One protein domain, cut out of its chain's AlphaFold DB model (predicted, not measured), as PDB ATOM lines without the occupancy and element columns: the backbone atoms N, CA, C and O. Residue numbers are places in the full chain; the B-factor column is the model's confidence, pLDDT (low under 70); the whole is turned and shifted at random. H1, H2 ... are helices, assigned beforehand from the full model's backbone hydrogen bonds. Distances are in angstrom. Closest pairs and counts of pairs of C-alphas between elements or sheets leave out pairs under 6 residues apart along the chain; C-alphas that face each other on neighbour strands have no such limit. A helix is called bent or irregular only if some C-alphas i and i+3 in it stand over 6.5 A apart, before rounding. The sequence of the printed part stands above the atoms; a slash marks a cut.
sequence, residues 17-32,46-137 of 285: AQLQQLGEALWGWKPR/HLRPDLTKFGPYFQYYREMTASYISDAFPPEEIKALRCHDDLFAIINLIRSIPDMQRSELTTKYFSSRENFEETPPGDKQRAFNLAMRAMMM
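Overview. This is residues 17 to 32 and 46 to 137 of the 285 residues of an uncharacterized protein of Colletotrichum higginsianum (strain IMI 349063) (UniProt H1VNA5). Look first for two helices side by side, H1 and H3; on one side of this pair H5 crosses H3, and the longest helix, H2, crosses close by H1. H4 packs steeply on residues 90 to 94 of H3, and a long loop, residues 67 to 83, joins H2 to H3. The printed part has 108 residues with five named helices, H1 to H5 in chain order, and no named strand: the class is all helix. It is compact, with a radius of gyration of the C-alphas of 14.5 A, and spans 43 by 32 by 21 A.

Arrangement. Start at H2, residues 49 to 66, which has a kink of 58 degrees near residue 56 and is irregular, C-alphas 53 and 56 being 7.7 A apart. Its residues 61 to 65 only just touch H5, residues 121 to 136, with 3 pairs of C-alphas within 8 A; the closest C-alphas are those of Tyr 61 and Ala 134, 6.5 A apart. These two stand at a shallow tilt of 23 degrees, opposite ways. H1, residues 17 to 27, is close to H2 but not clearly touching, about perpendicular at 80 degrees, with the closest C-alphas those of Leu 19 and Phe 58, 6.8 A apart. H3, residues 84 to 96, touches H1 at a shallow tilt of 11 degrees, the same way, with C-alphas 25 and 92 the closest at 5.9 A. Residues 87 to 91 of H3 touch H5; the closest C-alphas, those of Ile 91 and Ala 131, are 5.7 A apart, and the tilt of 72 degrees is only just about perpendicular. H4, residues 102 to 111, touches H3 at a steep tilt of 54 degrees, with C-alphas 90 and 109 the closest at 7.1 A. H4 is apart from H1 and H2. In H1, H3, H4 and H5 every O i to N i+4 pair is within hydrogen-bond range; in H2, 9 of 14 are.

Along the chain. Find C-alpha 49 at (35.835, 137.630, 118.257); from there H2 runs 24.9 A to C-alpha 66. H5 runs 22.7 A and ends at C-alpha 136, (15.105, 137.374, 128.620). H3 begins at (23.033, 122.632, 129.227) and covers 18.3 A, H1 15.2 A and H4 13.8 A.

Size, cuts and confidence. The C-alphas farthest apart, those of Pro 49 and Glu 117, are 43.6 A apart. Residues 33 to 45 are not printed, and C-alphas 32 and 46 are 11.8 A apart across the cut. The link from H2 to H3 is long, with 17 residues. Mean pLDDT of the printed part is 76.0; 29 residues are under 70, among them 46 to 57 and 72 to 76.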
ATOM      1  N   ALA A  17      32.073 125.886 123.848       82.56
ATOM      2  CA  ALA A  17      31.193 125.264 122.862       82.56
ATOM      3  C   ALA A  17      29.714 125.423 123.252       82.56
ATOM      4  O   ALA A  17      28.903 125.822 122.419       82.56
ATOM      5  N   GLN A  18      29.378 125.233 124.532       86.31
ATOM      6  CA  GLN A  18      28.024 125.463 125.045       86.31
ATOM      7  C   GLN A  18      27.613 126.937 124.975       86.31
ATOM      8  O   GLN A  18      26.468 127.229 124.660       86.31
ATOM      9  N   LEU A  19      28.525 127.888 125.200       83.62
ATOM     10  CA  LEU A  19      28.217 129.313 124.996       83.62
ATOM     11  C   LEU A  19      27.921 129.640 123.527       83.62
ATOM     12  O   LEU A  19      27.069 130.478 123.230       83.62
ATOM     13  N   GLN A  20      28.600 128.965 122.598       80.81
ATOM     14  CA  GLN A  20      28.303 129.091 121.177       80.81
ATOM     15  C   GLN A  20      26.933 128.484 120.835       80.81
ATOM     16  O   GLN A  20      26.158 129.128 120.130       80.81
ATOM     17  N   GLN A  21      26.612 127.303 121.371       82.50
ATOM     18  CA  GLN A  21      25.296 126.668 121.217       82.50
ATOM     19  C   GLN A  21      24.173 127.494 121.854       82.50
ATOM     20  O   GLN A  21      23.100 127.609 121.274       82.50
ATOM     21  N   LEU A  22      24.421 128.140 122.995       82.38
ATOM     22  CA  LEU A  22      23.496 129.095 123.601       82.38
ATOM     23  C   LEU A  22      23.227 130.264 122.649       82.38
ATOM     24  O   LEU A  22      22.077 130.648 122.445       82.38
ATOM     25  N   GLY A  23      24.276 130.805 122.025       74.25
ATOM     26  CA  GLY A  23      24.120 131.872 121.042       74.25
ATOM     27  C   GLY A  23      23.327 131.443 119.803       74.25
ATOM     28  O   GLY A  23      22.521 132.213 119.276       74.25
ATOM     29  N   GLU A  24      23.488 130.194 119.371       77.12
ATOM     30  CA  GLU A  24      22.663 129.585 118.328       77.12
ATOM     31  C   GLU A  24      21.200 129.431 118.779       77.12
ATOM     32  O   GLU A  24      20.285 129.891 118.089       77.12
ATOM     33  N   ALA A  25      20.974 128.883 119.972       78.12
ATOM     34  CA  ALA A  25      19.649 128.652 120.541       78.12
ATOM     35  C   ALA A  25      18.877 129.948 120.826       78.12
ATOM     36  O   ALA A  25      17.652 129.948 120.765       78.12
ATOM     37  N   LEU A  26      19.549 131.072 121.087       72.56
ATOM     38  CA  LEU A  26      18.902 132.363 121.350       72.56
ATOM     39  C   LEU A  26      18.746 133.226 120.105       72.56
ATOM     40  O   LEU A  26      17.669 133.760 119.845       72.56
ATOM     41  N   TRP A  27      19.817 133.360 119.329       73.00
ATOM     42  CA  TRP A  27      19.899 134.344 118.249       73.00
ATOM     43  C   TRP A  27      19.984 133.706 116.861       73.00
ATOM     44  O   TRP A  27      20.073 134.416 115.862       73.00
ATOM     45  N   GLY A  28      19.939 132.371 116.767       62.78
ATOM     46  CA  GLY A  28      20.003 131.647 115.493       62.78
ATOM     47  C   GLY A  28      21.361 131.767 114.800       62.78
ATOM     48  O   GLY A  28      21.449 131.645 113.576       62.78
ATOM     49  N   TRP A  29      22.425 132.064 115.551       73.19
ATOM     50  CA  TRP A  29      23.765 132.197 114.993       73.19
ATOM     51  C   TRP A  29      24.265 130.857 114.467       73.19
ATOM     52  O   TRP A  29      24.681 129.993 115.230       73.19
ATOM     53  N   LYS A  30      24.302 130.702 113.143       60.56
ATOM     54  CA  LYS A  30      24.933 129.534 112.528       60.56
ATOM     55  C   LYS A  30      26.441 129.558 112.797       60.56
ATOM     56  O   LYS A  30      27.061 130.604 112.550       60.56
ATOM     57  N   PRO A  31      27.064 128.447 113.229       56.69
ATOM     58  CA  PRO A  31      28.516 128.316 113.248       56.69
ATOM     59  C   PRO A  31      29.062 128.657 111.860       56.69
ATOM     60  O   PRO A  31      28.580 128.145 110.850       56.69
ATOM     61  N   ARG A  32      30.060 129.547 111.777       49.75
ATOM     62  CA  ARG A  32      30.755 129.716 110.495       49.75
ATOM     63  C   ARG A  32      31.617 128.469 110.400       49.75
ATOM     64  O   ARG A  32      32.436 128.258 111.290       49.75
ATOM     65  N   HIS A  46      37.696 128.232 119.520       52.59
ATOM     66  CA  HIS A  46      37.771 129.619 119.954       52.59
ATOM     67  C   HIS A  46      36.385 130.262 119.822       52.59
ATOM     68  O   HIS A  46      35.778 130.230 118.749       52.59
ATOM     69  N   LEU A  47      35.899 130.863 120.915       52.19
ATOM     70  CA  LEU A  47      34.772 131.797 120.877       52.19
ATOM     71  C   LEU A  47      35.065 132.846 119.804       52.19
ATOM     72  O   LEU A  47      36.170 133.392 119.750       52.19
ATOM     73  N   ARG A  48      34.090 133.113 118.934       55.06
ATOM     74  CA  ARG A  48      34.285 134.100 117.875       55.06
ATOM     75  C   ARG A  48      34.672 135.471 118.478       55.06
ATOM     76  O   ARG A  48      34.166 135.835 119.541       55.06
ATOM     77  N   PRO A  49      35.486 136.287 117.789       49.44
ATOM     78  CA  PRO A  49      35.835 137.630 118.257       49.44
ATOM     79  C   PRO A  49      34.615 138.546 118.451       49.44
ATOM     80  O   PRO A  49      34.600 139.362 119.367       49.44
ATOM     81  N   ASP A  50      33.565 138.378 117.641       51.25
ATOM     82  CA  ASP A  50      32.295 139.109 117.751       51.25
ATOM     83  C   ASP A  50      31.449 138.680 118.962       51.25
ATOM     84  O   ASP A  50      30.548 139.424 119.346       51.25
ATOM     85  N   LEU A  51      31.747 137.530 119.582       55.34
ATOM     86  CA  LEU A  51      31.084 137.038 120.790       55.34
ATOM     87  C   LEU A  51      31.660 137.650 122.075       55.34
ATOM     88  O   LEU A  51      30.984 137.656 123.100       55.34
ATOM     89  N   THR A  52      32.866 138.222 122.022       58.84
ATOM     90  CA  THR A  52      33.500 138.878 123.183       58.84
ATOM     91  C   THR A  52      32.675 140.054 123.713       58.84
ATOM     92  O   THR A  52      32.632 140.280 124.922       58.84
ATOM     93  N   LYS A  53      31.924 140.738 122.837       60.06
ATOM     94  CA  LYS A  53      30.991 141.815 123.218       60.06
ATOM     95  C   LYS A  53      29.828 141.333 124.096       60.06
ATOM     96  O   LYS A  53      29.223 142.137 124.793       60.06
ATOM     97  N   PHE A  54      29.540 140.030 124.084       64.56
ATOM     98  CA  PHE A  54      28.549 139.383 124.945       64.56
ATOM     99  C   PHE A  54      29.182 138.750 126.192       64.56
ATOM    100  O   PHE A  54      28.521 137.990 126.893       64.56
ATOM    101  N   GLY A  55      30.442 139.071 126.509       68.56
ATOM    102  CA  GLY A  55      31.129 138.601 127.716       68.56
ATOM    103  C   GLY A  55      30.295 138.742 128.998       68.56
ATOM    104  O   GLY A  55      30.123 137.741 129.692       68.56
ATOM    105  N   PRO A  56      29.683 139.912 129.276       69.81
ATOM    106  CA  PRO A  56      28.801 140.077 130.434       69.81
ATOM    107  C   PRO A  56      27.580 139.146 130.422       69.81
ATOM    108  O   PRO A  56      27.179 138.640 131.465       69.81
ATOM    109  N   TYR A  57      27.012 138.872 129.242       69.88
ATOM    110  CA  TYR A  57      25.896 137.937 129.095       69.88
ATOM    111  C   TYR A  57      26.323 136.498 129.400       69.88
ATOM    112  O   TYR A  57      25.649 135.789 130.142       69.88
ATOM    113  N   PHE A  58      27.460 136.060 128.859       80.56
ATOM    114  CA  PHE A  58      27.958 134.709 129.109       80.56
ATOM    115  C   PHE A  58      28.399 134.506 130.557       80.56
ATOM    116  O   PHE A  58      28.220 133.414 131.092       80.56
ATOM    117  N   GLN A  59      28.930 135.547 131.196       79.00
ATOM    118  CA  GLN A  59      29.224 135.529 132.624       79.00
ATOM    119  C   GLN A  59      27.941 135.381 133.448       79.00
ATOM    120  O   GLN A  59      27.853 134.494 134.292       79.00
ATOM    121  N   TYR A  60      26.912 136.169 133.128       78.06
ATOM    122  CA  TYR A  60      25.601 136.051 133.763       78.06
ATOM    123  C   TYR A  60      25.004 134.648 133.606       78.06
ATOM    124  O   TYR A  60      24.518 134.063 134.572       78.06
ATOM    125  N   TYR A  61      25.065 134.089 132.398       82.94
ATOM    126  CA  TYR A  61      24.575 132.742 132.138       82.94
ATOM    127  C   TYR A  61      25.289 131.707 133.015       82.94
ATOM    128  O   TYR A  61      24.608 130.910 133.650       82.94
ATOM    129  N   ARG A  62      26.628 131.767 133.114       86.06
ATOM    130  CA  ARG A  62      27.429 130.877 133.977       86.06
ATOM    131  C   ARG A  62      26.979 130.940 135.435       86.06
ATOM    132  O   ARG A  62      26.729 129.905 136.039       86.06
ATOM    133  N   GLU A  63      26.854 132.145 135.984       81.62
ATOM    134  CA  GLU A  63      26.447 132.355 137.380       81.62
ATOM    135  C   GLU A  63      25.022 131.852 137.634       81.62
ATOM    136  O   GLU A  63      24.750 131.152 138.612       81.62
ATOM    137  N   MET A  64      24.107 132.168 136.720       81.31
ATOM    138  CA  MET A  64      22.711 131.771 136.822       81.31
ATOM    139  C   MET A  64      22.550 130.248 136.759       81.31
ATOM    140  O   MET A  64      21.808 129.686 137.565       81.31
ATOM    141  N   THR A  65      23.224 129.570 135.828       86.50
ATOM    142  CA  THR A  65      23.110 128.115 135.691       86.50
ATOM    143  C   THR A  65      23.835 127.365 136.798       86.50
ATOM    144  O   THR A  65      23.318 126.349 137.248       86.50
ATOM    145  N   ALA A  66      24.952 127.889 137.309       83.69
ATOM    146  CA  ALA A  66      25.642 127.290 138.450       83.69
ATOM    147  C   ALA A  66      24.789 127.294 139.728       83.69
ATOM    148  O   ALA A  66      24.916 126.403 140.560       83.69
ATOM    149  N   SER A  67      23.866 128.254 139.861       78.88
ATOM    150  CA  SER A  67      22.914 128.305 140.980       78.88
ATOM    151  C   SER A  67      21.735 127.326 140.865       78.88
ATOM    152  O   SER A  67      20.892 127.275 141.762       78.88
ATOM    153  N   TYR A  68      21.625 126.573 139.765       80.19
ATOM    154  CA  TYR A  68      20.535 125.620 139.579       80.19
ATOM    155  C   TYR A  68      20.744 124.374 140.443       80.19
ATOM    156  O   TYR A  68      21.728 123.652 140.292       80.19
ATOM    157  N   ILE A  69      19.764 124.114 141.307       77.50
ATOM    158  CA  ILE A  69      19.699 122.930 142.162       77.50
ATOM    159  C   ILE A  69      18.464 122.134 141.754       77.50
ATOM    160  O   ILE A  69      17.355 122.674 141.701       77.50
ATOM    161  N   SER A  70      18.683 120.859 141.443       74.81
ATOM    162  CA  SER A  70      17.618 119.899 141.168       74.81
ATOM    163  C   SER A  70      16.932 119.491 142.473       74.81
ATOM    164  O   SER A  70      17.610 119.184 143.449       74.81
ATOM    165  N   ASP A  71      15.599 119.423 142.469       71.12
ATOM    166  CA  ASP A  71      14.824 118.901 143.612       71.12
ATOM    167  C   ASP A  71      14.799 117.367 143.672       71.12
ATOM    168  O   ASP A  71      14.249 116.811 144.618       71.12
ATOM    169  N   ALA A  72      15.365 116.689 142.671       66.62
ATOM    170  CA  ALA A  72      15.484 115.236 142.655       66.62
ATOM    171  C   ALA A  72      16.306 114.745 143.866       66.62
ATOM    172  O   ALA A  72      17.502 115.044 143.976       66.62
ATOM    173  N   PHE A  73      15.658 114.017 144.774       59.12
ATOM    174  CA  PHE A  73      16.263 113.425 145.957       59.12
ATOM    175  C   PHE A  73      15.655 112.038 146.231       59.12
ATOM    176  O   PHE A  73      14.455 111.944 146.496       59.12
ATOM    177  N   PRO A  74      16.464 110.960 146.299       63.53
ATOM    178  CA  PRO A  74      17.937 110.910 146.273       63.53
ATOM    179  C   PRO A  74      18.549 111.304 144.908       63.53
ATOM    180  O   PRO A  74      17.822 111.369 143.926       63.53
ATOM    181  N   PRO A  75      19.868 111.582 144.806       60.31
ATOM    182  CA  PRO A  75      20.520 112.089 143.581       60.31
ATOM    183  C   PRO A  75      20.405 111.187 142.335       60.31
ATOM    184  O   PRO A  75      20.686 111.658 141.226       60.31
ATOM    185  N   GLU A  76      19.969 109.937 142.533       62.41
ATOM    186  CA  GLU A  76      19.608 108.943 141.514       62.41
ATOM    187  C   GLU A  76      18.220 109.194 140.878       62.41
ATOM    188  O   GLU A  76      17.904 108.617 139.839       62.41
ATOM    189  N   GLU A  77      17.390 110.060 141.471       70.12
ATOM    190  CA  GLU A  77      16.091 110.468 140.933       70.12
ATOM    191  C   GLU A  77      16.255 111.350 139.681       70.12
ATOM    192  O   GLU A  77      17.259 112.040 139.459       70.12
ATOM    193  N   ILE A  78      15.252 111.307 138.804       76.06
ATOM    194  CA  ILE A  78      15.329 111.907 137.477       76.06
ATOM    195  C   ILE A  78      15.225 113.430 137.576       76.06
ATOM    196  O   ILE A  78      14.202 113.988 137.960       76.06
ATOM    197  N   LYS A  79      16.294 114.104 137.148       82.75
ATOM    198  CA  LYS A  79      16.414 115.569 137.117       82.75
ATOM    199  C   LYS A  79      15.726 116.163 135.892       82.75
ATOM    200  O   LYS A  79      15.789 115.593 134.794       82.75
ATOM    201  N   ALA A  80      15.128 117.342 136.048       86.12
ATOM    202  CA  ALA A  80      14.534 118.083 134.939       86.12
ATOM    203  C   ALA A  80      15.607 118.561 133.947       86.12
ATOM    204  O   ALA A  80      15.443 118.368 132.740       86.12
ATOM    205  N   LEU A  81      16.724 119.107 134.439       88.00
ATOM    206  CA  LEU A  81      17.900 119.455 133.634       88.00
ATOM    207  C   LEU A  81      19.086 118.567 134.017       88.00
ATOM    208  O   LEU A  81      19.524 118.569 135.164       88.00
ATOM    209  N   ARG A  82      19.614 117.817 133.046       86.12
ATOM    210  CA  ARG A  82      20.795 116.951 133.195       86.12
ATOM    211  C   ARG A  82      22.059 117.626 132.671       86.12
ATOM    212  O   ARG A  82      23.148 117.331 133.146       86.12
ATOM    213  N   CYS A  83      21.911 118.515 131.693       88.31
ATOM    214  CA  CYS A  83      22.997 119.274 131.085       88.31
ATOM    215  C   CYS A  83      22.475 120.566 130.435       88.31
ATOM    216  O   CYS A  83      21.266 120.797 130.338       88.31
ATOM    217  N   HIS A  84      23.391 121.409 129.951       89.88
ATOM    218  CA  HIS A  84      23.033 122.632 129.227       89.88
ATOM    219  C   HIS A  84      22.258 122.370 127.927       89.88
ATOM    220  O   HIS A  84      21.471 123.223 127.527       89.88
ATOM    221  N   ASP A  85      22.412 121.198 127.302       89.19
ATOM    222  CA  ASP A  85      21.676 120.861 126.078       89.19
ATOM    223  C   ASP A  85      20.170 120.736 126.331       89.19
ATOM    224  O   ASP A  85      19.376 121.185 125.506       89.19
ATOM    225  N   ASP A  86      19.766 120.224 127.501       90.38
ATOM    226  CA  ASP A  86      18.355 120.216 127.908       90.38
ATOM    227  C   ASP A  86      17.814 121.649 128.008       90.38
ATOM    228  O   ASP A  86      16.708 121.950 127.560       90.38
ATOM    229  N   LEU A  87      18.612 122.566 128.562       91.38
ATOM    230  CA  LEU A  87      18.232 123.972 128.671       91.38
ATOM    231  C   LEU A  87      18.086 124.612 127.281       91.38
ATOM    232  O   LEU A  87      17.117 125.330 127.034       91.38
ATOM    233  N   PHE A  88      18.997 124.314 126.353       91.56
ATOM    234  CA  PHE A  88      18.912 124.780 124.966       91.56
ATOM    235  C   PHE A  88      17.707 124.189 124.231       91.56
ATOM    236  O   PHE A  88      17.058 124.895 123.460       91.56
ATOM    237  N   ALA A  89      17.365 122.926 124.488       90.69
ATOM    238  CA  ALA A  89      16.188 122.284 123.918       90.69
ATOM    239  C   ALA A  89      14.890 122.961 124.389       90.69
ATOM    240  O   ALA A  89      14.016 123.230 123.565       90.69
ATOM    241  N   ILE A  90      14.793 123.328 125.674       90.38
ATOM    242  CA  ILE A  90      13.663 124.114 126.194       90.38
ATOM    243  C   ILE A  90      13.607 125.495 125.527       90.38
ATOM    244  O   ILE A  90      12.542 125.907 125.070       90.38
ATOM    245  N   ILE A  91      14.741 126.201 125.424       86.56
ATOM    246  CA  ILE A  91      14.818 127.511 124.753       86.56
ATOM    247  C   ILE A  91      14.320 127.406 123.305       86.56
ATOM    248  O   ILE A  91      13.484 128.199 122.870       86.56
ATOM    249  N   ASN A  92      14.784 126.399 122.566       85.25
ATOM    250  CA  ASN A  92      14.366 126.161 121.189       85.25
ATOM    251  C   ASN A  92      12.878 125.798 121.089       85.25
ATOM    252  O   ASN A  92      12.202 126.275 120.178       85.25
ATOM    253  N   LEU A  93      12.344 125.018 122.035       86.81
ATOM    254  CA  LEU A  93      10.919 124.696 122.083       86.81
ATOM    255  C   LEU A  93      10.072 125.961 122.274       86.81
ATOM    256  O   LEU A  93       9.145 126.182 121.496       86.81
ATOM    257  N   ILE A  94      10.424 126.809 123.247       81.06
ATOM    258  CA  ILE A  94       9.739 128.087 123.503       81.06
ATOM    259  C   ILE A  94       9.778 128.966 122.246       81.06
ATOM    260  O   ILE A  94       8.761 129.528 121.849       81.06
ATOM    261  N   ARG A  95      10.933 129.049 121.574       80.56
ATOM    262  CA  ARG A  95      11.072 129.820 120.329       80.56
ATOM    263  C   ARG A  95      10.245 129.260 119.174       80.56
ATOM    264  O   ARG A  95       9.785 130.033 118.341       80.56
ATOM    265  N   SER A  96      10.084 127.941 119.097       78.19
ATOM    266  CA  SER A  96       9.343 127.297 118.010       78.19
ATOM    267  C   SER A  96       7.827 127.486 118.111       78.19
ATOM    268  O   SER A  96       7.147 127.403 117.090       78.19
ATOM    269  N   ILE A  97       7.292 127.734 119.316       82.38
ATOM    270  CA  ILE A  97       5.848 127.872 119.559       82.38
ATOM    271  C   ILE A  97       5.589 128.978 120.602       82.38
ATOM    272  O   ILE A  97       5.268 128.678 121.753       82.38
ATOM    273  N   PRO A  98       5.736 130.261 120.224       71.56
ATOM    274  CA  PRO A  98       5.679 131.380 121.167       71.56
ATOM    275  C   PRO A  98       4.289 131.608 121.785       71.56
ATOM    276  O   PRO A  98       4.202 132.127 122.894       71.56
ATOM    277  N   ASP A  99       3.219 131.200 121.097       67.38
ATOM    278  CA  ASP A  99       1.830 131.434 121.528       67.38
ATOM    279  C   ASP A  99       1.290 130.347 122.471       67.38
ATOM    280  O   ASP A  99       0.187 130.463 123.008       67.38
ATOM    281  N   MET A 100       2.050 129.267 122.675       71.62
ATOM    282  CA  MET A 100       1.635 128.150 123.518       71.62
ATOM    283  C   MET A 100       1.819 128.483 124.995       71.62
ATOM    284  O   MET A 100       2.827 129.059 125.412       71.62
ATOM    285  N   GLN A 101       0.850 128.080 125.817       72.50
ATOM    286  CA  GLN A 101       0.930 128.332 127.247       72.50
ATOM    287  C   GLN A 101       2.106 127.576 127.865       72.50
ATOM    288  O   GLN A 101       2.432 126.451 127.492       72.50
ATOM    289  N   ARG A 102       2.728 128.174 128.882       74.69
ATOM    290  CA  ARG A 102       3.872 127.577 129.582       74.69
ATOM    291  C   ARG A 102       3.584 126.175 130.123       74.69
ATOM    292  O   ARG A 102       4.455 125.312 130.050       74.69
ATOM    293  N   SER A 103       2.403 125.959 130.702       77.31
ATOM    294  CA  SER A 103       1.978 124.652 131.219       77.31
ATOM    295  C   SER A 103       1.951 123.604 130.107       77.31
ATOM    296  O   SER A 103       2.483 122.515 130.281       77.31
ATOM    297  N   GLU A 104       1.419 123.966 128.941       78.75
ATOM    298  CA  GLU A 104       1.367 123.111 127.754       78.75
ATOM    299  C   GLU A 104       2.761 122.851 127.175       78.75
ATOM    300  O   GLU A 104       3.070 121.711 126.843       78.75
ATOM    301  N   LEU A 105       3.639 123.861 127.126       80.75
ATOM    302  CA  LEU A 105       5.044 123.693 126.728       80.75
ATOM    303  C   LEU A 105       5.801 122.767 127.688       80.75
ATOM    304  O   LEU A 105       6.585 121.930 127.242       80.75
ATOM    305  N   THR A 106       5.548 122.897 128.993       83.88
ATOM    306  CA  THR A 106       6.142 122.048 130.036       83.88
ATOM    307  C   THR A 106       5.713 120.600 129.836       83.88
ATOM    308  O   THR A 106       6.564 119.717 129.738       83.88
ATOM    309  N   THR A 107       4.408 120.360 129.687       84.75
ATOM    310  CA  THR A 107       3.874 119.034 129.366       84.75
ATOM    311  C   THR A 107       4.491 118.509 128.077       84.75
ATOM    312  O   THR A 107       5.092 117.447 128.083       84.75
ATOM    313  N   LYS A 108       4.462 119.280 126.987       86.50
ATOM    314  CA  LYS A 108       4.989 118.866 125.681       86.50
ATOM    315  C   LYS A 108       6.468 118.475 125.724       86.50
ATOM    316  O   LYS A 108       6.833 117.449 125.154       86.50
ATOM    317  N   TYR A 109       7.306 119.264 126.398       88.00
ATOM    318  CA  TYR A 109       8.731 118.971 126.540       88.00
ATOM    319  C   TYR A 109       8.955 117.669 127.307       88.00
ATOM    320  O   TYR A 109       9.598 116.750 126.802       88.00
ATOM    321  N   PHE A 110       8.384 117.551 128.508       86.25
ATOM    322  CA  PHE A 110       8.648 116.396 129.359       86.25
ATOM    323  C   PHE A 110       7.909 115.134 128.896       86.25
ATOM    324  O   PHE A 110       8.420 114.047 129.122       86.25
ATOM    325  N   SER A 111       6.754 115.237 128.228       84.19
ATOM    326  CA  SER A 111       6.038 114.080 127.662       84.19
ATOM    327  C   SER A 111       6.782 113.460 126.482       84.19
ATOM    328  O   SER A 111       6.606 112.280 126.202       84.19
ATOM    329  N   SER A 112       7.621 114.242 125.793       80.00
ATOM    330  CA  SER A 112       8.518 113.723 124.755       80.00
ATOM    331  C   SER A 112       9.751 113.010 125.322       80.00
ATOM    332  O   SER A 112      10.489 112.369 124.576       80.00
ATOM    333  N   ARG A 113       9.975 113.113 126.637       78.31
ATOM    334  CA  ARG A 113      11.094 112.500 127.347       78.31
ATOM    335  C   ARG A 113      10.627 111.210 128.014       78.31
ATOM    336  O   ARG A 113       9.540 111.155 128.587       78.31
ATOM    337  N   GLU A 114      11.469 110.184 127.987       64.56
ATOM    338  CA  GLU A 114      11.256 109.000 128.821       64.56
ATOM    339  C   GLU A 114      11.198 109.437 130.301       64.56
ATOM    340  O   GLU A 114      12.027 110.236 130.750       64.56
ATOM    341  N   ASN A 115      10.198 108.933 131.033       64.75
ATOM    342  CA  ASN A 115       9.965 109.149 132.471       64.75
ATOM    343  C   ASN A 115       9.356 110.517 132.861       64.75
ATOM    344  O   ASN A 115       9.719 111.134 133.866       64.75
ATOM    345  N   PHE A 116       8.373 110.970 132.074       59.28
ATOM    346  CA  PHE A 116       7.554 112.168 132.318       59.28
ATOM    347  C   PHE A 116       6.999 112.285 133.748       59.28
ATOM    348  O   PHE A 116       7.015 113.375 134.318       59.28
ATOM    349  N   GLU A 117       6.491 111.195 134.323       64.38
ATOM    350  CA  GLU A 117       5.791 111.199 135.619       64.38
ATOM    351  C   GLU A 117       6.752 111.330 136.811       64.38
ATOM    352  O   GLU A 117       6.402 111.914 137.830       64.38
ATOM    353  N   GLU A 118       7.987 110.854 136.658       68.44
ATOM    354  CA  GLU A 118       8.940 110.687 137.764       68.44
ATOM    355  C   GLU A 118       9.755 111.953 138.061       68.44
ATOM    356  O   GLU A 118      10.419 112.037 139.085       68.44
ATOM    357  N   THR A 119       9.707 112.967 137.190       77.38
ATOM    358  CA  THR A 119      10.380 114.250 137.449       77.38
ATOM    359  C   THR A 119       9.530 115.127 138.377       77.38
ATOM    360  O   THR A 119       8.381 115.442 138.019       77.38
ATOM    361  N   PRO A 120      10.080 115.620 139.506       79.62
ATOM    362  CA  PRO A 120       9.343 116.463 140.439       79.62
ATOM    363  C   PRO A 120       8.733 117.699 139.752       79.62
ATOM    364  O   PRO A 120       9.422 118.402 139.000       79.62
ATOM    365  N   PRO A 121       7.454 118.035 140.012       78.38
ATOM    366  CA  PRO A 121       6.774 119.143 139.336       78.38
ATOM    367  C   PRO A 121       7.439 120.501 139.604       78.38
ATOM    368  O   PRO A 121       7.484 121.357 138.717       78.38
ATOM    369  N   GLY A 122       8.014 120.691 140.796       79.19
ATOM    370  CA  GLY A 122       8.789 121.888 141.121       79.19
ATOM    371  C   GLY A 122      10.044 122.027 140.255       79.19
ATOM    372  O   GLY A 122      10.375 123.128 139.812       79.19
ATOM    373  N   ASP A 123      10.731 120.918 139.967       81.69
ATOM    374  CA  ASP A 123      11.965 120.924 139.181       81.69
ATOM    375  C   ASP A 123      11.700 121.235 137.703       81.69
ATOM    376  O   ASP A 123      12.371 122.084 137.112       81.69
ATOM    377  N   LYS A 124      10.618 120.673 137.142       84.38
ATOM    378  CA  LYS A 124      10.103 121.034 135.807       84.38
ATOM    379  C   LYS A 124       9.867 122.544 135.689       84.38
ATOM    380  O   LYS A 124      10.277 123.179 134.716       84.38
ATOM    381  N   GLN A 125       9.240 123.137 136.707       83.12
ATOM    382  CA  GLN A 125       8.963 124.571 136.736       83.12
ATOM    383  C   GLN A 125      10.247 125.404 136.857       83.12
ATOM    384  O   GLN A 125      10.373 126.430 136.181       83.12
ATOM    385  N   ARG A 126      11.220 124.979 137.672       81.88
ATOM    386  CA  ARG A 126      12.525 125.652 137.775       81.88
ATOM    387  C   ARG A 126      13.305 125.600 136.465       81.88
ATOM    388  O   ARG A 126      13.843 126.632 136.071       81.88
ATOM    389  N   ALA A 127      13.285 124.476 135.752       87.00
ATOM    390  CA  ALA A 127      13.927 124.341 134.447       87.00
ATOM    391  C   ALA A 127      13.398 125.368 133.428       87.00
ATOM    392  O   ALA A 127      14.168 126.103 132.810       87.00
ATOM    393  N   PHE A 128      12.071 125.500 133.319       86.38
ATOM    394  CA  PHE A 128      11.446 126.502 132.447       86.38
ATOM    395  C   PHE A 128      11.693 127.942 132.915       86.38
ATOM    396  O   PHE A 128      11.893 128.830 132.088       86.38
ATOM    397  N   ASN A 129      11.724 128.196 134.230       82.69
ATOM    398  CA  ASN A 129      12.123 129.506 134.757       82.69
ATOM    399  C   ASN A 129      13.558 129.852 134.352       82.69
ATOM    400  O   ASN A 129      13.819 130.983 133.949       82.69
ATOM    401  N   LEU A 130      14.474 128.889 134.437       83.69
ATOM    402  CA  LEU A 130      15.873 129.073 134.070       83.69
ATOM    403  C   LEU A 130      16.024 129.370 132.572       83.69
ATOM    404  O   LEU A 130      16.741 130.301 132.210       83.69
ATOM    405  N   ALA A 131      15.288 128.655 131.712       85.12
ATOM    406  CA  ALA A 131      15.260 128.907 130.270       85.12
ATOM    407  C   ALA A 131      14.753 130.320 129.953       85.12
ATOM    408  O   ALA A 131      15.385 131.060 129.203       85.12
ATOM    409  N   MET A 132      13.655 130.735 130.588       77.94
ATOM    410  CA  MET A 132      13.094 132.078 130.420       77.94
ATOM    411  C   MET A 132      14.058 133.168 130.902       77.94
ATOM    412  O   MET A 132      14.212 134.185 130.228       77.94
ATOM    413  N   ARG A 133      14.757 132.952 132.024       76.06
ATOM    414  CA  ARG A 133      15.789 133.881 132.516       76.06
ATOM    415  C   ARG A 133      16.979 133.971 131.561       76.06
ATOM    416  O   ARG A 133      17.437 135.082 131.298       76.06
ATOM    417  N   ALA A 134      17.419 132.848 130.982       81.62
ATOM    418  CA  ALA A 134      18.444 132.835 129.934       81.62
ATOM    419  C   ALA A 134      17.991 133.624 128.693       81.62
ATOM    420  O   ALA A 134      18.750 134.445 128.180       81.62
ATOM    421  N   MET A 135      16.750 133.411 128.238       71.00
ATOM    422  CA  MET A 135      16.187 134.060 127.049       71.00
ATOM    423  C   MET A 135      15.983 135.562 127.222       71.00
ATOM    424  O   MET A 135      16.289 136.334 126.317       71.00
ATOM    425  N   MET A 136      15.453 135.977 128.370       65.31
ATOM    426  CA  MET A 136      15.105 137.374 128.620       65.31
ATOM    427  C   MET A 136      16.251 138.179 129.234       65.31
ATOM    428  O   MET A 136      16.137 139.396 129.346       65.31
ATOM    429  N   MET A 137      17.340 137.520 129.645       63.16
ATOM    430  CA  MET A 137      18.434 138.145 130.396       63.16
ATOM    431  C   MET A 137      17.928 138.847 131.674       63.16
ATOM    432  O   MET A 137      18.413 139.904 132.071       63.16
TER     433      MET A 137